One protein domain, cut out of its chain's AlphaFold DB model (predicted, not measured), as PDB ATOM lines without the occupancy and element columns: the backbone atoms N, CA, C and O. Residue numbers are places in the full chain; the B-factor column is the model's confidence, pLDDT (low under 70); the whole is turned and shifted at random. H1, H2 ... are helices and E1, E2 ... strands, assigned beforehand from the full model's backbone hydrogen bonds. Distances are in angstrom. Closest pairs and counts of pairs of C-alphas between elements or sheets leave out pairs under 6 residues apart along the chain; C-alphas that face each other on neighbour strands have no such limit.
ATOM      1  N   PRO A 230     198.489 200.549 247.886       92.38
ATOM      2  CA  PRO A 230     199.498 199.564 247.527       92.38
ATOM      3  C   PRO A 230     198.855 198.209 247.242       92.38
ATOM      4  O   PRO A 230     197.988 197.771 248.001       92.38
ATOM      5  N   TYR A 231     199.258 197.518 246.173       93.62
ATOM      6  CA  TYR A 231     198.600 196.262 245.778       93.62
ATOM      7  C   TYR A 231     198.616 195.204 246.901       93.62
ATOM      8  O   TYR A 231     197.666 194.434 247.051       93.62
ATOM      9  N   TYR A 232     199.666 195.188 247.728       90.62
ATOM     10  CA  TYR A 232     199.798 194.285 248.872       90.62
ATOM     11  C   TYR A 232     198.787 194.601 249.989       90.62
ATOM     12  O   TYR A 232     198.353 193.694 250.698       90.62
ATOM     13  N   ALA A 233     198.284 195.837 250.079       89.88
ATOM     14  CA  ALA A 233     197.193 196.220 250.979       89.88
ATOM     15  C   ALA A 233     195.811 195.697 250.529       89.88
ATOM     16  O   ALA A 233     194.799 195.948 251.179       89.88
ATOM     17  N   LEU A 234     195.727 194.928 249.443       90.50
ATOM     18  CA  LEU A 234     194.543 194.115 249.149       90.50
ATOM     19  C   LEU A 234     194.570 192.790 249.936       90.50
ATOM     20  O   LEU A 234     193.532 192.154 250.144       90.50
ATOM     21  N   GLY A 235     195.748 192.378 250.418       89.06
ATOM     22  CA  GLY A 235     195.995 191.094 251.070       89.06
ATOM     23  C   GLY A 235     195.654 189.888 250.193       89.06
ATOM     24  O   GLY A 235     195.234 190.010 249.039       89.06
ATOM     25  N   ARG A 236     195.781 188.686 250.762       91.12
ATOM     26  CA  ARG A 236     195.495 187.431 250.050       91.12
ATOM     27  C   ARG A 236     194.103 187.400 249.425       91.12
ATOM     28  O   ARG A 236     193.967 187.079 248.247       91.12
ATOM     29  N   TYR A 237     193.065 187.712 250.200       90.56
ATOM     30  CA  TYR A 237     191.683 187.611 249.724       90.56
ATOM     31  C   TYR A 237     191.359 188.651 248.651       90.56
ATOM     32  O   TYR A 237     190.700 188.313 247.666       90.56
ATOM     33  N   GLY A 238     191.847 189.887 248.803       92.50
ATOM     34  CA  GLY A 238     191.653 190.934 247.806       92.50
ATOM     35  C   GLY A 238     192.358 190.598 246.495       92.50
ATOM     36  O   GLY A 238     191.725 190.644 245.444       92.50
ATOM     37  N   LEU A 239     193.615 190.145 246.551       94.25
ATOM     38  CA  LEU A 239     194.369 189.739 245.359       94.25
ATOM     39  C   LEU A 239     193.763 188.507 244.675       94.25
ATOM     40  O   LEU A 239     193.634 188.486 243.454       94.25
ATOM     41  N   GLN A 240     193.298 187.508 245.430       93.94
ATOM     42  CA  GLN A 240     192.566 186.374 244.854       93.94
ATOM     43  C   GLN A 240     191.251 186.806 244.191       93.94
ATOM     44  O   GLN A 240     190.893 186.276 243.138       93.94
ATOM     45  N   ARG A 241     190.518 187.758 244.784       94.38
ATOM     46  CA  ARG A 241     189.263 188.268 244.214       94.38
ATOM     47  C   ARG A 241     189.503 189.131 242.978       94.38
ATOM     48  O   ARG A 241     188.692 189.072 242.060       94.38
ATOM     49  N   LEU A 242     190.599 189.883 242.952       95.06
ATOM     50  CA  LEU A 242     191.022 190.698 241.816       95.06
ATOM     51  C   LEU A 242     191.473 189.825 240.637       95.06
ATOM     52  O   LEU A 242     191.073 190.057 239.501       95.06
ATOM     53  N   LEU A 243     192.275 188.793 240.912       96.38
ATOM     54  CA  LEU A 243     192.898 187.960 239.883       96.38
ATOM     55  C   LEU A 243     192.036 186.778 239.423       96.38
ATOM     56  O   LEU A 243     192.283 186.244 238.342       96.38
ATOM     57  N   LEU A 244     191.029 186.370 240.203       95.81
ATOM     58  CA  LEU A 244     190.061 185.308 239.881       95.81
ATOM     59  C   LEU A 244     190.700 183.979 239.411       95.81
ATOM     60  O   LEU A 244     190.331 183.457 238.351       95.81
ATOM     61  N   PRO A 245     191.688 183.415 240.130       96.69
ATOM     62  CA  PRO A 245     192.380 182.206 239.690       96.69
ATOM     63  C   PRO A 245     191.439 180.989 239.642       96.69
ATOM     64  O   PRO A 245     190.546 180.847 240.474       96.69
ATOM     65  N   SER A 246     191.672 180.071 238.701       95.38
ATOM     66  CA  SER A 246     191.022 178.755 238.694       95.38
ATOM     67  C   SER A 246     191.416 177.909 239.915       95.38
ATOM     68  O   SER A 246     192.572 177.901 240.343       95.38
ATOM     69  N   GLU A 247     190.455 177.151 240.452       91.75
ATOM     70  CA  GLU A 247     190.605 176.425 241.724       91.75
ATOM     71  C   GLU A 247     191.751 175.408 241.738       91.75
ATOM     72  O   GLU A 247     192.502 175.336 242.705       91.75
ATOM     73  N   LYS A 248     191.891 174.608 240.674       91.06
ATOM     74  CA  LYS A 248     192.783 173.436 240.689       91.06
ATOM     75  C   LYS A 248     194.260 173.769 240.490       91.06
ATOM     76  O   LYS A 248     195.107 173.072 241.033       91.06
ATOM     77  N   THR A 249     194.566 174.791 239.695       92.06
ATOM     78  CA  THR A 249     195.931 175.023 239.193       92.06
ATOM     79  C   THR A 249     196.428 176.420 239.522       92.06
ATOM     80  O   THR A 249     197.485 176.589 240.121       92.06
ATOM     81  N   GLN A 250     195.647 177.437 239.168       95.94
ATOM     82  CA  GLN A 250     196.055 178.831 239.309       95.94
ATOM     83  C   GLN A 250     196.036 179.286 240.773       95.94
ATOM     84  O   GLN A 250     196.926 180.017 241.192       95.94
ATOM     85  N   ARG A 251     195.050 178.845 241.567       95.56
ATOM     86  CA  ARG A 251     194.926 179.238 242.979       95.56
ATOM     87  C   ARG A 251     196.089 178.710 243.835       95.56
ATOM     88  O   ARG A 251     196.647 179.520 244.572       95.56
ATOM     89  N   PRO A 252     196.512 177.430 243.740       95.38
ATOM     90  CA  PRO A 252     197.716 176.959 244.428       95.38
ATOM     91  C   PRO A 252     198.981 177.722 244.022       95.38
ATOM     92  O   PRO A 252     199.743 178.127 244.895       95.38
ATOM     93  N   ALA A 253     199.173 177.982 242.724       95.44
ATOM     94  CA  ALA A 253     200.341 178.718 242.239       95.44
ATOM     95  C   ALA A 253     200.363 180.175 242.737       95.44
ATOM     96  O   ALA A 253     201.396 180.658 243.191       95.44
ATOM     97  N   LEU A 254     199.210 180.855 242.737       96.19
ATOM     98  CA  LEU A 254     199.078 182.196 243.312       96.19
ATOM     99  C   LEU A 254     199.315 182.195 244.826       96.19
ATOM    100  O   LEU A 254     199.957 183.105 245.335       96.19
ATOM    101  N   ASN A 255     198.808 181.198 245.553       95.00
ATOM    102  CA  ASN A 255     199.037 181.099 246.993       95.00
ATOM    103  C   ASN A 255     200.522 180.986 247.316       95.00
ATOM    104  O   ASN A 255     200.989 181.734 248.167       95.00
ATOM    105  N   PHE A 256     201.239 180.127 246.588       95.00
ATOM    106  CA  PHE A 256     202.687 180.018 246.712       95.00
ATOM    107  C   PHE A 256     203.367 181.368 246.473       95.00
ATOM    108  O   PHE A 256     204.181 181.791 247.288       95.00
ATOM    109  N   ALA A 257     203.008 182.071 245.396       95.75
ATOM    110  CA  ALA A 257     203.591 183.375 245.103       95.75
ATOM    111  C   ALA A 257     203.324 184.394 246.224       95.75
ATOM    112  O   ALA A 257     204.240 185.094 246.631       95.75
ATOM    113  N   LEU A 258     202.108 184.433 246.776       93.81
ATOM    114  CA  LEU A 258     201.748 185.315 247.894       93.81
ATOM    115  C   LEU A 258     202.489 184.980 249.199       93.81
ATOM    116  O   LEU A 258     202.765 185.887 249.978       93.81
ATOM    117  N   ASP A 259     202.795 183.703 249.443       91.56
ATOM    118  CA  ASP A 259     203.536 183.251 250.631       91.56
ATOM    119  C   ASP A 259     205.018 183.640 250.588       91.56
ATOM    120  O   ASP A 259     205.630 183.843 251.637       91.56
ATOM    121  N   HIS A 260     205.584 183.757 249.384       92.62
ATOM    122  CA  HIS A 260     207.019 183.980 249.180       92.62
ATOM    123  C   HIS A 260     207.353 185.369 248.620       92.62
ATOM    124  O   HIS A 260     208.523 185.689 248.422       92.62
ATOM    125  N   LEU A 261     206.347 186.218 248.396       92.38
ATOM    126  CA  LEU A 261     206.525 187.536 247.785       92.38
ATOM    127  C   LEU A 261     207.447 188.459 248.595       92.38
ATOM    128  O   LEU A 261     208.131 189.294 248.019       92.38
ATOM    129  N   SER A 262     207.491 188.296 249.919       90.75
ATOM    130  CA  SER A 262     208.338 189.091 250.819       90.75
ATOM    131  C   SER A 262     209.814 188.686 250.831       90.75
ATOM    132  O   SER A 262     210.585 189.273 251.579       90.75
ATOM    133  N   TYR A 263     210.211 187.668 250.066       91.69
ATOM    134  CA  TYR A 263     211.597 187.179 249.987       91.69
ATOM    135  C   TYR A 263     212.238 187.464 248.624       91.69
ATOM    136  O   TYR A 263     213.338 186.992 248.337       91.69
ATOM    137  N   VAL A 264     211.531 188.187 247.752       93.50
ATOM    138  CA  VAL A 264     212.003 188.499 246.405       93.50
ATOM    139  C   VAL A 264     212.055 189.998 246.180       93.50
ATOM    140  O   VAL A 264     211.253 190.753 246.726       93.50
ATOM    141  N   LYS A 265     212.975 190.415 245.314       94.38
ATOM    142  CA  LYS A 265     213.069 191.777 244.796       94.38
ATOM    143  C   LYS A 265     212.785 191.811 243.301       94.38
ATOM    144  O   LYS A 265     212.874 190.797 242.603       94.38
ATOM    145  N   TRP A 266     212.432 192.996 242.819       96.00
ATOM    146  CA  TRP A 266     212.126 193.241 241.415       96.00
ATOM    147  C   TRP A 266     213.307 193.890 240.693       96.00
ATOM    148  O   TRP A 266     213.889 194.851 241.189       96.00
ATOM    149  N   PHE A 267     213.618 193.390 239.500       95.56
ATOM    150  CA  PHE A 267     214.638 193.933 238.609       95.56
ATOM    151  C   PHE A 267     213.949 194.623 237.430       95.56
ATOM    152  O   PHE A 267     213.504 193.975 236.479       95.56
ATOM    153  N   SER A 268     213.828 195.950 237.513       92.56
ATOM    154  CA  SER A 268     213.011 196.746 236.586       92.56
ATOM    155  C   SER A 268     213.488 196.718 235.134       92.56
ATOM    156  O   SER A 268     212.649 196.709 234.237       92.56
ATOM    157  N   GLU A 269     214.803 196.698 234.895       92.88
ATOM    158  CA  GLU A 269     215.373 196.710 233.536       92.88
ATOM    159  C   GLU A 269     215.076 195.405 232.784       92.88
ATOM    160  O   GLU A 269     214.664 195.424 231.625       92.88
ATOM    161  N   ASP A 270     215.205 194.276 233.479       92.81
ATOM    162  CA  ASP A 270     215.022 192.932 232.928       92.81
ATOM    163  C   ASP A 270     213.569 192.435 232.972       92.81
ATOM    164  O   ASP A 270     213.252 191.396 232.386       92.81
ATOM    165  N   LYS A 271     212.693 193.144 233.699       93.62
ATOM    166  CA  LYS A 271     211.317 192.727 234.017       93.62
ATOM    167  C   LYS A 271     211.254 191.325 234.637       93.62
ATOM    168  O   LYS A 271     210.443 190.492 234.238       93.62
ATOM    169  N   GLY A 272     212.125 191.071 235.611       95.69
ATOM    170  CA  GLY A 272     212.211 189.790 236.314       95.69
ATOM    171  C   GLY A 272     212.285 189.952 237.828       95.69
ATOM    172  O   GLY A 272     212.457 191.054 238.352       95.69
ATOM    173  N   ALA A 273     212.179 188.834 238.540       96.81
ATOM    174  CA  ALA A 273     212.355 188.776 239.988       96.81
ATOM    175  C   ALA A 273     213.550 187.889 240.371       96.81
ATOM    176  O   ALA A 273     214.020 187.057 239.595       96.81
ATOM    177  N   GLY A 274     214.048 188.059 241.585       95.75
ATOM    178  CA  GLY A 274     215.092 187.218 242.174       95.75
ATOM    179  C   GLY A 274     215.059 187.333 243.690       95.75
ATOM    180  O   GLY A 274     214.278 188.117 244.233       95.75
ATOM    181  N   LEU A 275     215.873 186.543 244.378       94.44
ATOM    182  CA  LEU A 275     216.030 186.642 245.825       94.44
ATOM    183  C   LEU A 275     216.697 187.969 246.208       94.44
ATOM    184  O   LEU A 275     217.305 188.650 245.378       94.44
ATOM    185  N   VAL A 276     216.587 188.335 247.483       87.75
ATOM    186  CA  VAL A 276     217.153 189.584 248.022       87.75
ATOM    187  C   VAL A 276     218.656 189.699 247.740       87.75
ATOM    188  O   VAL A 276     219.113 190.758 247.303       87.75
ATOM    189  N   ASP A 277     219.393 188.596 247.870       87.69
ATOM    190  CA  ASP A 277     220.850 188.546 247.684       87.69
ATOM    191  C   ASP A 277     221.293 188.425 246.217       87.69
ATOM    192  O   ASP A 277     222.478 188.572 245.905       87.69
ATOM    193  N   ASP A 278     220.367 188.169 245.289       91.50
ATOM    194  CA  ASP A 278     220.726 187.947 243.888       91.50
ATOM    195  C   ASP A 278     221.187 189.258 243.232       91.50
ATOM    196  O   ASP A 278     220.589 190.318 243.411       91.50
ATOM    197  N   SER A 279     222.239 189.217 242.414       92.25
ATOM    198  CA  SER A 279     222.696 190.406 241.670       92.25
ATOM    199  C   SER A 279     221.920 190.648 240.370       92.25
ATOM    200  O   SER A 279     222.033 191.715 239.775       92.25
ATOM    201  N   TYR A 280     221.138 189.668 239.922       93.31
ATOM    202  CA  TYR A 280     220.376 189.689 238.675       93.31
ATOM    203  C   TYR A 280     219.100 188.839 238.834       93.31
ATOM    204  O   TYR A 280     219.059 187.972 239.708       93.31
ATOM    205  N   PRO A 281     218.067 189.014 237.995       95.81
ATOM    206  CA  PRO A 281     216.867 188.192 238.086       95.81
ATOM    207  C   PRO A 281     217.114 186.781 237.555       95.81
ATOM    208  O   PRO A 281     217.795 186.587 236.537       95.81
ATOM    209  N   CYS A 282     216.503 185.811 238.230       94.69
ATOM    210  CA  CYS A 282     216.420 184.416 237.801       94.69
ATOM    211  C   CYS A 282     214.972 183.970 237.550       94.69
ATOM    212  O   CYS A 282     214.759 183.023 236.792       94.69
ATOM    213  N   PHE A 283     213.991 184.657 238.150       96.56
ATOM    214  CA  PHE A 283     212.573 184.377 237.985       96.56
ATOM    215  C   PHE A 283     211.951 185.215 236.872       96.56
ATOM    216  O   PHE A 283     212.047 186.444 236.886       96.56
ATOM    217  N   PHE A 284     211.250 184.554 235.953       95.81
ATOM    218  CA  PHE A 284     210.610 185.190 234.799       95.81
ATOM    219  C   PHE A 284     209.198 184.653 234.581       95.81
ATOM    220  O   PHE A 284     208.841 183.583 235.066       95.81
ATOM    221  N   ASP A 285     208.377 185.408 233.855       93.62
ATOM    222  CA  ASP A 285     206.977 185.074 233.592       93.62
ATOM    223  C   ASP A 285     206.709 184.545 232.169       93.62
ATOM    224  O   ASP A 285     205.553 184.343 231.800       93.62
ATOM    225  N   ASP A 286     207.754 184.265 231.381       88.56
ATOM    226  CA  ASP A 286     207.664 183.974 229.942       88.56
ATOM    227  C   ASP A 286     208.259 182.619 229.506       88.56
ATOM    228  O   ASP A 286     208.471 182.384 228.318       88.56
ATOM    229  N   CYS A 287     208.494 181.696 230.443       87.81
ATOM    230  CA  CYS A 287     208.993 180.338 230.170       87.81
ATOM    231  C   CYS A 287     210.302 180.233 229.367       87.81
ATOM    232  O   CYS A 287     210.589 179.168 228.823       87.81
ATOM    233  N   ARG A 288     211.133 181.280 229.342       90.12
ATOM    234  CA  ARG A 288     212.471 181.218 228.735       90.12
ATOM    235  C   ARG A 288     213.338 180.111 229.351       90.12
ATOM    236  O   ARG A 288     213.263 179.863 230.551       90.12
ATOM    237  N   ASP A 289     214.218 179.487 228.574       83.19
ATOM    238  CA  ASP A 289     215.134 178.460 229.108       83.19
ATOM    239  C   ASP A 289     216.294 179.048 229.930       83.19
ATOM    240  O   ASP A 289     216.910 178.354 230.744       83.19
ATOM    241  N   ASP A 290     216.572 180.342 229.761       88.75
ATOM    242  CA  ASP A 290     217.653 181.025 230.466       88.75
ATOM    243  C   ASP A 290     217.466 180.985 231.993       88.75
ATOM    244  O   ASP A 290     216.367 181.192 232.517       88.75
ATOM    245  N   LYS A 291     218.552 180.691 232.716       90.88
ATOM    246  CA  LYS A 291     218.608 180.592 234.189       90.88
ATOM    247  C   LYS A 291     217.586 179.646 234.838       90.88
ATOM    248  O   LYS A 291     217.351 179.735 236.041       90.88
ATOM    249  N   ALA A 292     216.999 178.697 234.100       92.88
ATOM    250  CA  ALA A 292     215.997 177.779 234.655       92.88
ATOM    251  C   ALA A 292     216.531 176.963 235.850       92.88
ATOM    252  O   ALA A 292     215.853 176.828 236.867       92.88
ATOM    253  N   THR A 293     217.771 176.468 235.762       93.62
ATOM    254  CA  THR A 293     218.425 175.724 236.859       93.62
ATOM    255  C   THR A 293     218.631 176.583 238.103       93.62
ATOM    256  O   THR A 293     218.407 176.123 239.218       93.62
ATOM    257  N   GLU A 294     219.012 177.843 237.923       94.69
ATOM    258  CA  GLU A 294     219.195 178.781 239.025       94.69
ATOM    259  C   GLU A 294     217.869 179.147 239.693       94.69
ATOM    260  O   GLU A 294     217.769 179.093 240.916       94.69
ATOM    261  N   ALA A 295     216.827 179.411 238.899       94.56
ATOM    262  CA  ALA A 295     215.475 179.620 239.400       94.56
ATOM    263  C   ALA A 295     214.981 178.410 240.210       94.56
ATOM    264  O   ALA A 295     214.453 178.574 241.307       94.56
ATOM    265  N   GLY A 296     215.218 177.187 239.724       94.00
ATOM    266  CA  GLY A 296     214.894 175.958 240.454       94.00
ATOM    267  C   GLY A 296     215.608 175.866 241.804       94.00
ATOM    268  O   GLY A 296     214.970 175.620 242.825       94.00
ATOM    269  N   ASN A 297     216.912 176.152 241.833       93.81
ATOM    270  CA  ASN A 297     217.693 176.173 243.071       93.81
ATOM    271  C   ASN A 297     217.200 177.255 244.048       93.81
ATOM    272  O   ASN A 297     217.093 177.004 245.247       93.81
ATOM    273  N   ASN A 298     216.863 178.450 243.555       94.81
ATOM    274  CA  ASN A 298     216.356 179.540 244.386       94.81
ATOM    275  C   ASN A 298     214.929 179.266 244.901       94.81
ATOM    276  O   ASN A 298     214.629 179.604 246.046       94.81
ATOM    277  N   LEU A 299     214.074 178.569 244.142       94.00
ATOM    278  CA  LEU A 299     212.792 178.061 244.654       94.00
ATOM    279  C   LEU A 299     212.978 177.009 245.749       94.00
ATOM    280  O   LEU A 299     212.234 177.022 246.729       94.00
ATOM    281  N   GLU A 300     213.959 176.108 245.612       93.00
ATOM    282  CA  GLU A 300     214.277 175.139 246.666       93.00
ATOM    283  C   GLU A 300     214.706 175.863 247.961       93.00
ATOM    284  O   GLU A 300     214.247 175.482 249.041       93.00
ATOM    285  N   LYS A 301     215.501 176.943 247.869       92.25
ATOM    286  CA  LYS A 301     215.858 177.799 249.023       92.25
ATOM    287  C   LYS A 301     214.640 178.498 249.635       92.25
ATOM    288  O   LYS A 301     214.485 178.481 250.857       92.25
ATOM    289  N   LEU A 302     213.752 179.064 248.807       91.31
ATOM    290  CA  LEU A 302     212.506 179.701 249.264       91.31
ATOM    291  C   LEU A 302     211.623 178.717 250.038       91.31
ATOM    292  O   LEU A 302     211.178 179.029 251.141       91.31
ATOM    293  N   CYS A 303     211.440 177.502 249.513       88.75
ATOM    294  CA  CYS A 303     210.663 176.452 250.176       88.75
ATOM    295  C   CYS A 303     211.250 176.052 251.539       88.75
ATOM    296  O   CYS A 303     210.502 175.715 252.460       88.75
ATOM    297  N   LYS A 304     212.582 176.081 251.676       89.81
ATOM    298  CA  LYS A 304     213.294 175.787 252.930       89.81
ATOM    299  C   LYS A 304     213.376 176.980 253.886       89.81
ATOM    300  O   LYS A 304     213.789 176.791 255.025       89.81
ATOM    301  N   LYS A 305     212.951 178.176 253.456       80.88
ATOM    302  CA  LYS A 305     213.088 179.446 254.192       80.88
ATOM    303  C   LYS A 305     214.541 179.782 254.549       80.88
ATOM    304  O   LYS A 305     214.815 180.347 255.600       80.88
ATOM    305  N   GLU A 306     215.464 179.444 253.656       86.88
ATOM    306  CA  GLU A 306     216.898 179.751 253.771       86.88
ATOM    307  C   GLU A 306     217.232 181.111 253.121       86.88
ATOM    308  O   GLU A 306     218.288 181.270 252.518       86.88
ATOM    309  N   VAL A 307     216.298 182.070 253.167       86.44
ATOM    310  CA  VAL A 307     216.395 183.371 252.486       86.44
ATOM    311  C   VAL A 307     215.951 184.472 253.441       86.44
ATOM    312  O   VAL A 307     214.966 184.305 254.166       86.44
ATOM    313  N   GLU A 308     216.665 185.594 253.436       86.75
ATOM    314  CA  GLU A 308     216.308 186.778 254.216       86.75
ATOM    315  C   GLU A 308     215.074 187.498 253.640       86.75
ATOM    316  O   GLU A 308     214.712 187.342 252.471       86.75
ATOM    317  N   LEU A 309     214.387 188.270 254.485       87.31
ATOM    318  CA  LEU A 309     213.245 189.081 254.062       87.31
ATOM    319  C   LEU A 309     213.720 190.304 253.273       87.31
ATOM    320  O   LEU A 309     214.718 190.930 253.620       87.31
ATOM    321  N   ALA A 310     212.967 190.672 252.240       86.44
ATOM    322  CA  ALA A 310     213.190 191.906 251.505       86.44
ATOM    323  C   ALA A 310     212.827 193.124 252.372       86.44
ATOM    324  O   ALA A 310     211.847 193.101 253.119       86.44
ATOM    325  N   GLU A 311     213.578 194.217 252.226       84.62
ATOM    326  CA  GLU A 311     213.271 195.496 252.889       84.62
ATOM    327  C   GLU A 311     212.024 196.185 252.298       84.62
ATOM    328  O   GLU A 311     211.389 197.030 252.940       84.62
ATOM    329  N   GLU A 312     211.656 195.823 251.069       89.31
ATOM    330  CA  GLU A 312     210.546 196.409 250.326       89.31
ATOM    331  C   GLU A 312     209.721 195.324 249.631       89.31
ATOM    332  O   GLU A 312     210.246 194.322 249.143       89.31
ATOM    333  N   TRP A 313     208.409 195.545 249.548       92.19
ATOM    334  CA  TRP A 313     207.538 194.779 248.668       92.19
ATOM    335  C   TRP A 313     207.988 194.970 247.217       92.19
ATOM    336  O   TRP A 313     208.197 196.113 246.805       92.19
ATOM    337  N   PRO A 314     208.085 193.896 246.417       94.88
ATOM    338  CA  PRO A 314     208.478 194.001 245.022       94.88
ATOM    339  C   PRO A 314     207.347 194.595 244.176       94.88
ATOM    340  O   PRO A 314     206.186 194.650 244.596       94.88
ATOM    341  N   HIS A 315     207.668 194.958 242.935       96.75
ATOM    342  CA  HIS A 315     206.675 195.298 241.919       96.75
ATOM    343  C   HIS A 315     205.645 194.164 241.739       96.75
ATOM    344  O   HIS A 315     205.980 192.981 241.826       96.75
ATOM    345  N   PHE A 316     204.395 194.506 241.417       96.88
ATOM    346  CA  PHE A 316     203.268 193.578 241.264       96.88
ATOM    347  C   PHE A 316     203.551 192.443 240.261       96.88
ATOM    348  O   PHE A 316     203.082 191.319 240.434       96.88
ATOM    349  N   GLY A 317     204.386 192.714 239.253       97.00
ATOM    350  CA  GLY A 317     204.878 191.731 238.281       97.00
ATOM    351  C   GLY A 317     205.663 190.561 238.889       97.00
ATOM    352  O   GLY A 317     205.626 189.466 238.336       97.00
ATOM    353  N   ALA A 318     206.276 190.721 240.067       96.94
ATOM    354  CA  ALA A 318     206.973 189.628 240.749       96.94
ATOM    355  C   ALA A 318     206.036 188.456 241.094       96.94
ATOM    356  O   ALA A 318     206.470 187.303 241.106       96.94
ATOM    357  N   LEU A 319     204.734 188.722 241.299       96.75
ATOM    358  CA  LEU A 319     203.738 187.659 241.441       96.75
ATOM    359  C   LEU A 319     203.677 186.779 240.193       96.75
ATOM    360  O   LEU A 319     203.617 185.561 240.329       96.75
ATOM    361  N   ALA A 320     203.705 187.367 238.994       97.44
ATOM    362  CA  ALA A 320     203.675 186.607 237.749       97.44
ATOM    363  C   ALA A 320     204.908 185.700 237.629       97.44
ATOM    364  O   ALA A 320     204.746 184.504 237.386       97.44
ATOM    365  N   CYS A 321     206.107 186.228 237.899       97.31
ATOM    366  CA  CYS A 321     207.350 185.455 237.864       97.31
ATOM    367  C   CYS A 321     207.314 184.268 238.842       97.31
ATOM    368  O   CYS A 321     207.605 183.137 238.458       97.31
ATOM    369  N   LEU A 322     206.881 184.496 240.089       97.06
ATOM    370  CA  LEU A 322     206.769 183.435 241.096       97.06
ATOM    371  C   LEU A 322     205.711 182.383 240.741       97.06
ATOM    372  O   LEU A 322     205.935 181.194 240.961       97.06
ATOM    373  N   ILE A 323     204.562 182.793 240.190       97.25
ATOM    374  CA  ILE A 323     203.513 181.863 239.734       97.25
ATOM    375  C   ILE A 323     204.056 180.961 238.626       97.25
ATOM    376  O   ILE A 323     203.829 179.748 238.661       97.25
ATOM    377  N   VAL A 324     204.734 181.555 237.639       96.81
ATOM    378  CA  VAL A 324     205.259 180.833 236.478       96.81
ATOM    379  C   VAL A 324     206.330 179.853 236.901       96.81
ATOM    380  O   VAL A 324     206.175 178.665 236.624       96.81
ATOM    381  N   ASP A 325     207.349 180.306 237.622       95.00
ATOM    382  CA  ASP A 325     208.487 179.451 237.930       95.00
ATOM    383  C   ASP A 325     208.149 178.359 238.935       95.00
ATOM    384  O   ASP A 325     208.541 177.211 238.726       95.00
ATOM    385  N   ASN A 326     207.314 178.637 239.939       94.94
ATOM    386  CA  ASN A 326     206.841 177.589 240.842       94.94
ATOM    387  C   ASN A 326     206.048 176.492 240.115       94.94
ATOM    388  O   ASN A 326     206.151 175.314 240.451       94.94
ATOM    389  N   TYR A 327     205.229 176.861 239.127       95.38
ATOM    390  CA  TYR A 327     204.377 175.890 238.448       95.38
ATOM    391  C   TYR A 327     205.074 175.187 237.275       95.38
ATOM    392  O   TYR A 327     204.819 174.007 237.026       95.38
ATOM    393  N   CYS A 328     205.925 175.894 236.532       95.12
ATOM    394  CA  CYS A 328     206.459 175.428 235.254       95.12
ATOM    395  C   CYS A 328     207.832 174.765 235.361       95.12
ATOM    396  O   CYS A 328     208.167 174.005 234.453       95.12
ATOM    397  N   LEU A 329     208.618 175.015 236.415       94.31
ATOM    398  CA  LEU A 329     209.936 174.397 236.546       94.31
ATOM    399  C   LEU A 329     209.832 172.889 236.807       94.31
ATOM    400  O   LEU A 329     209.062 172.408 237.641       94.31
ATOM    401  N   GLU A 330     210.629 172.128 236.065       93.62
ATOM    402  CA  GLU A 330     210.736 170.676 236.158       93.62
ATOM    403  C   GLU A 330     212.201 170.272 236.256       93.62
ATOM    404  O   GLU A 330     213.027 170.712 235.454       93.62
ATOM    405  N   LYS A 331     212.509 169.394 237.214       92.75
ATOM    406  CA  LYS A 331     213.840 168.806 237.356       92.75
ATOM    407  C   LYS A 331     214.038 167.727 236.293       92.75
ATOM    408  O   LYS A 331     213.196 166.843 236.134       92.75
ATOM    409  N   THR A 332     215.130 167.816 235.550       91.06
ATOM    410  CA  THR A 332     215.520 166.836 234.534       91.06
ATOM    411  C   THR A 332     216.214 165.639 235.189       91.06
ATOM    412  O   THR A 332     216.615 165.682 236.354       91.06
ATOM    413  N   SER A 333     216.403 164.558 234.428       89.50
ATOM    414  CA  SER A 333     217.180 163.388 234.866       89.50
ATOM    415  C   SER A 333     218.645 163.707 235.176       89.50
ATOM    416  O   SER A 333     219.284 162.969 235.917       89.50
ATOM    417  N   GLU A 334     219.169 164.802 234.628       87.38
ATOM    418  CA  GLU A 334     220.550 165.262 234.813       87.38
ATOM    419  C   GLU A 334     220.704 166.175 236.043       87.38
ATOM    420  O   GLU A 334     221.798 166.647 236.338       87.38
ATOM    421  N   GLY A 335     219.613 166.437 236.773       87.19
ATOM    422  CA  GLY A 335     219.607 167.298 237.958       87.19
ATOM    423  C   GLY A 335     219.516 168.798 237.660       87.19
ATOM    424  O   GLY A 335     219.448 169.586 238.602       87.19
ATOM    425  N   THR A 336     219.465 169.193 236.386       91.31
ATOM    426  CA  THR A 336     219.174 170.567 235.943       91.31
ATOM    427  C   THR A 336     217.670 170.846 235.973       91.31
ATOM    428  O   THR A 336     216.866 169.926 236.138       91.31
ATOM    429  N   PHE A 337     217.258 172.103 235.809       93.44
ATOM    430  CA  PHE A 337     215.841 172.448 235.649       93.44
ATOM    431  C   PHE A 337     215.554 173.006 234.261       93.44
ATOM    432  O   PHE A 337     216.400 173.660 233.652       93.44
ATOM    433  N   ARG A 338     214.324 172.783 233.797       93.56
ATOM    434  CA  ARG A 338     213.759 173.366 232.575       93.56
ATOM    435  C   ARG A 338     212.365 173.923 232.845       93.56
ATOM    436  O   ARG A 338     211.684 173.437 233.751       93.56
ATOM    437  N   ARG A 339     211.908 174.886 232.043       93.62
ATOM    438  CA  ARG A 339     210.537 175.412 232.123       93.62
ATOM    439  C   ARG A 339     209.619 174.657 231.162       93.62
ATOM    440  O   ARG A 339     209.936 174.440 230.000       93.62
ATOM    441  N   SER A 340     208.470 174.210 231.656       94.19
ATOM    442  CA  SER A 340     207.501 173.426 230.887       94.19
ATOM    443  C   SER A 340     206.476 174.330 230.198       94.19
ATOM    444  O   SER A 340     205.515 174.792 230.822       94.19
ATOM    445  N   GLU A 341     206.621 174.533 228.884       93.19
ATOM    446  CA  GLU A 341     205.639 175.270 228.067       93.19
ATOM    447  C   GLU A 341     204.226 174.671 228.155       93.19
ATOM    448  O   GLU A 341     203.217 175.381 228.115       93.19
ATOM    449  N   PHE A 342     204.130 173.345 228.288       92.56
ATOM    450  CA  PHE A 342     202.848 172.661 228.439       92.56
ATOM    451  C   PHE A 342     202.136 173.087 229.727       92.56
ATOM    452  O   PHE A 342     200.941 173.396 229.702       92.56
ATOM    453  N   LYS A 343     202.866 173.164 230.847       94.00
ATOM    454  CA  LYS A 343     202.315 173.649 232.118       94.00
ATOM    455  C   LYS A 343     201.954 175.128 232.041       94.00
ATOM    456  O   LYS A 343     200.867 175.500 232.488       94.00
ATOM    457  N   TYR A 344     202.779 175.946 231.391       95.19
ATOM    458  CA  TYR A 344     202.521 177.378 231.231       95.19
ATOM    459  C   TYR A 344     201.141 177.684 230.643       95.19
ATOM    460  O   TYR A 344     200.425 178.547 231.149       95.19
ATOM    461  N   LYS A 345     200.685 176.900 229.655       93.81
ATOM    462  CA  LYS A 345     199.340 177.044 229.060       93.81
ATOM    463  C   LYS A 345     198.200 177.003 230.089       93.81
ATOM    464  O   LYS A 345     197.153 177.600 229.855       93.81
ATOM    465  N   SER A 346     198.384 176.331 231.227       93.75
ATOM    466  CA  SER A 346     197.363 176.224 232.283       93.75
ATOM    467  C   SER A 346     197.268 177.478 233.165       93.75
ATOM    468  O   SER A 346     196.206 177.776 233.724       93.75
ATOM    469  N   ILE A 347     198.366 178.223 233.295       95.44
ATOM    470  CA  ILE A 347     198.455 179.424 234.138       95.44
ATOM    471  C   ILE A 347     198.495 180.723 233.333       95.44
ATOM    472  O   ILE A 347     198.187 181.772 233.893       95.44
ATOM    473  N   SER A 348     198.766 180.674 232.026       95.94
ATOM    474  CA  SER A 348     198.826 181.861 231.168       95.94
ATOM    475  C   SER A 348     197.579 182.756 231.235       95.94
ATOM    476  O   SER A 348     197.746 183.973 231.205       95.94
ATOM    477  N   PRO A 349     196.332 182.259 231.437       96.75
ATOM    478  CA  PRO A 349     195.189 183.153 231.626       96.75
ATOM    479  C   PRO A 349     195.271 184.004 232.899       96.75
ATOM    480  O   PRO A 349     194.709 185.096 232.917       96.75
ATOM    481  N   LEU A 350     195.924 183.510 233.958       97.38
ATOM    482  CA  LEU A 350     196.179 184.269 235.184       97.38
ATOM    483  C   LEU A 350     197.295 185.296 234.959       97.38
ATOM    484  O   LEU A 350     197.117 186.455 235.317       97.38
ATOM    485  N   ILE A 351     198.391 184.897 234.306       97.56
ATOM    486  CA  ILE A 351     199.513 185.796 233.977       97.56
ATOM    487  C   ILE A 351     199.041 186.961 233.102       97.56
ATOM    488  O   ILE A 351     199.227 188.120 233.457       97.56
ATOM    489  N   ASN A 352     198.272 186.666 232.052       97.06
ATOM    490  CA  ASN A 352     197.674 187.680 231.185       97.06
ATOM    491  C   ASN A 352     196.761 188.660 231.942       97.06
ATOM    492  O   ASN A 352     196.619 189.805 231.527       97.06
ATOM    493  N   ARG A 353     196.099 188.241 233.032       97.56
ATOM    494  CA  ARG A 353     195.310 189.164 233.871       97.56
ATOM    495  C   ARG A 353     196.204 190.077 234.698       97.56
ATOM    496  O   ARG A 353     195.871 191.247 234.821       97.56
ATOM    497  N   ILE A 354     197.309 189.559 235.237       97.75
ATOM    498  CA  ILE A 354     198.296 190.373 235.956       97.75
ATOM    499  C   ILE A 354     198.858 191.442 235.015       97.75
ATOM    500  O   ILE A 354     198.789 192.619 235.350       97.75
ATOM    501  N   HIS A 355     199.301 191.064 233.810       97.25
ATOM    502  CA  HIS A 355     199.787 192.024 232.807       97.25
ATOM    503  C   HIS A 355     198.730 193.053 232.423       97.25
ATOM    504  O   HIS A 355     199.001 194.244 232.475       97.25
ATOM    505  N   ARG A 356     197.487 192.628 232.158       97.62
ATOM    506  CA  ARG A 356     196.389 193.565 231.862       97.62
ATOM    507  C   ARG A 356     196.146 194.582 232.972       97.62
ATOM    508  O   ARG A 356     195.778 195.701 232.658       97.62
ATOM    509  N   LEU A 357     196.298 194.201 234.240       97.50
ATOM    510  CA  LEU A 357     196.160 195.131 235.364       97.50
ATOM    511  C   LEU A 357     197.364 196.074 235.464       97.50
ATOM    512  O   LEU A 357     197.177 197.252 235.736       97.50
ATOM    513  N   ILE A 358     198.578 195.568 235.229       96.94
ATOM    514  CA  ILE A 358     199.806 196.378 235.190       96.94
ATOM    515  C   ILE A 358     199.730 197.430 234.074       96.94
ATOM    516  O   ILE A 358     200.099 198.576 234.300       96.94
ATOM    517  N   ASP A 359     199.208 197.055 232.908       96.69
ATOM    518  CA  ASP A 359     199.118 197.926 231.732       96.69
ATOM    519  C   ASP A 359     197.878 198.847 231.744       96.69
ATOM    520  O   ASP A 359     197.770 199.757 230.920       96.69
ATOM    521  N   ASP A 360     196.914 198.630 232.647       97.12
ATOM    522  CA  ASP A 360     195.698 199.447 232.737       97.12
ATOM    523  C   ASP A 360     195.971 200.743 233.514       97.12
ATOM    524  O   ASP A 360     196.095 200.757 234.742       97.12
ATOM    525  N   GLU A 361     196.014 201.869 232.798       94.38
ATOM    526  CA  GLU A 361     196.182 203.210 233.374       94.38
ATOM    527  C   GLU A 361     195.124 203.544 234.437       94.38
ATOM    528  O   GLU A 361     195.422 204.205 235.433       94.38
ATOM    529  N   ARG A 362     193.879 203.072 234.282       92.69
ATOM    530  CA  ARG A 362     192.830 203.317 235.284       92.69
ATOM    531  C   ARG A 362     193.110 202.526 236.547       92.69
ATOM    532  O   ARG A 362     192.945 203.062 237.642       92.69
ATOM    533  N   PHE A 363     193.559 201.284 236.413       94.69
ATOM    534  CA  PHE A 363     193.947 200.477 237.561       94.69
ATOM    535  C   PHE A 363     195.161 201.077 238.275       94.69
ATOM    536  O   PHE A 363     195.091 201.332 239.474       94.69
ATOM    537  N   THR A 364     196.233 201.372 237.540       94.81
ATOM    538  CA  THR A 364     197.484 201.917 238.093       94.81
ATOM    539  C   THR A 364     197.369 203.364 238.565       94.81
ATOM    540  O   THR A 364     198.216 203.832 239.333       94.81
ATOM    541  N   SER A 365     196.320 204.090 238.163       93.19
ATOM    542  CA  SER A 365     195.978 205.365 238.795       93.19
ATOM    543  C   SER A 365     195.583 205.151 240.257       93.19
ATOM    544  O   SER A 365     196.087 205.865 241.114       93.19
ATOM    545  N   ILE A 366     194.779 204.125 240.564       93.31
ATOM    546  CA  ILE A 366     194.237 203.852 241.906       93.31
ATOM    547  C   ILE A 366     195.150 202.950 242.745       93.31
ATOM    548  O   ILE A 366     195.248 203.141 243.958       93.31
ATOM    549  N   ILE A 367     195.780 201.952 242.127       94.62
ATOM    550  CA  ILE A 367     196.603 200.938 242.788       94.62
ATOM    551  C   ILE A 367     198.079 201.209 242.517       94.62
ATOM    552  O   ILE A 367     198.487 201.360 241.367       94.62
ATOM    553  N   ASP A 368     198.893 201.227 243.572       93.81
ATOM    554  CA  ASP A 368     200.344 201.269 243.426       93.81
ATOM    555  C   ASP A 368     200.876 199.858 243.186       93.81
ATOM    556  O   ASP A 368     200.766 198.975 244.044       93.81
ATOM    557  N   ILE A 369     201.428 199.655 241.993       95.50
ATOM    558  CA  ILE A 369     202.005 198.388 241.548       95.50
ATOM    559  C   ILE A 369     203.515 198.320 241.766       95.50
ATOM    560  O   ILE A 369     204.086 197.253 241.576       95.50
ATOM    561  N   ASN A 370     204.175 199.409 242.164       93.50
ATOM    562  CA  ASN A 370     205.638 199.449 242.244       93.50
ATOM    563  C   ASN A 370     206.204 198.768 243.488       93.50
ATOM    564  O   ASN A 370     207.406 198.532 243.554       93.50
ATOM    565  N   GLY A 371     205.338 198.408 244.436       87.81
ATOM    566  CA  GLY A 371     205.761 197.906 245.732       87.81
ATOM    567  C   GLY A 371     205.973 199.049 246.718       87.81
ATOM    568  O   GLY A 371     205.280 200.062 246.651       87.81
ATOM    569  N   GLY A 372     206.865 198.869 247.685       85.94
ATOM    570  CA  GLY A 372     207.181 199.902 248.673       85.94
ATOM    571  C   GLY A 372     207.617 199.334 250.014       85.94
ATOM    572  O   GLY A 372     207.626 198.120 250.209       85.94
ATOM    573  N   LYS A 373     207.973 200.221 250.948       80.06
ATOM    574  CA  LYS A 373     208.535 199.824 252.245       80.06
ATOM    575  C   LYS A 373     207.658 198.822 252.979       80.06
ATOM    576  O   LYS A 373     206.450 199.011 253.128       80.06
ATOM    577  N   TYR A 374     208.318 197.781 253.453       70.69
ATOM    578  CA  TYR A 374     207.727 196.737 254.257       70.69
ATOM    579  C   TYR A 374     207.683 197.147 255.740       70.69
ATOM    580  O   TYR A 374     208.626 197.758 256.247       70.69
TER     581      TYR A 374
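This is residues 230 to 374 of the 389 residues of the protein "DUF87 domain-containing protein" of Candidatus Desulfofervidus auxilii (UniProt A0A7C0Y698). Helix H4 forms the core, with H2 crossing it and the kinked H5 running alongside it, while two small two-stranded hairpins sit near its two ends: E1 and E2 near its first residues, E3 and E4 following its last. H1 folds back along H2, H3 covers the hairpin of E3 and E4, and the link of that hairpin and H6 make the two ends of the long axis. The printed part has 145 residues, with six named helices and four named strands in the order H1, H2, E1, E2, H3, H4, E3, E4, H5, H6; both sheets are antiparallel and the class is mostly helix. The whole is compact, with a radius of gyration of the C-alphas of 14.3 A, and only just elongated, spanning 47 by 31 by 26 A.

E1, residues 264 to 267, and E2, residues 272 to 275, form an antiparallel hairpin, with N 265 and O 274 2.9 A apart, within hydrogen-bond range. The closest C-alphas of E2 and H4, residues 318 to 328, are those of Ala 273 and Ala 318, 5.5 A apart. H2, residues 250 to 263, touches H4 at a steep tilt of 55 degrees, closest at the C-alphas of Ala 257 and Leu 322, 5.1 A. H5, residues 341 to 359, touches H4 at a shallow tilt of 8 degrees, opposite ways, closest at the C-alphas of Cys 328 and Lys 343, 5.5 A; H5 has a kink of 59 degrees near residue 348. H1, residues 231 to 243, forms a helical hairpin with H2, touching it with residues 236 to 240 alone, closest at the C-alphas of Arg 236 and Leu 258, 6.9 A. E3, residues 329 to 331, and E4, residues 337 to 339, form the second antiparallel hairpin, with N 330 and O 338 2.9 A apart. The closest C-alphas of E4 and H3, residues 292 to 304, are those of Thr 293 and Phe 337, 4.3 A apart. H6, residues 361 to 366, and H5 only just touch, only at the corner, with 3 pairs of C-alphas within 8 A, the closest those of Leu 357 and Phe 363, 6.2 A. Every O i to N i+4 pair is within hydrogen-bond range in H3 and H4, against 6 of 9 in H1, 8 of 10 in H2, 11 of 15 in H5 and 1 of 2 in H6.

H1 begins at C-alpha 231, (198.600, 196.262, 245.778), and H6 ends at C-alpha 366, (194.237, 203.852, 241.906). From first to last C-alpha, H5 measures 23.9 A, H2 20.6 A, H3 18.6 A and H4 15.2 A.

The C-alphas farthest apart, those of Glu 334 and Ile 366, are 47.2 A apart. The printed part has no cut; the links E2 to H3 and H3 to H4 are long. The mean pLDDT of the printed part is 93.0, and no printed residue is under 70.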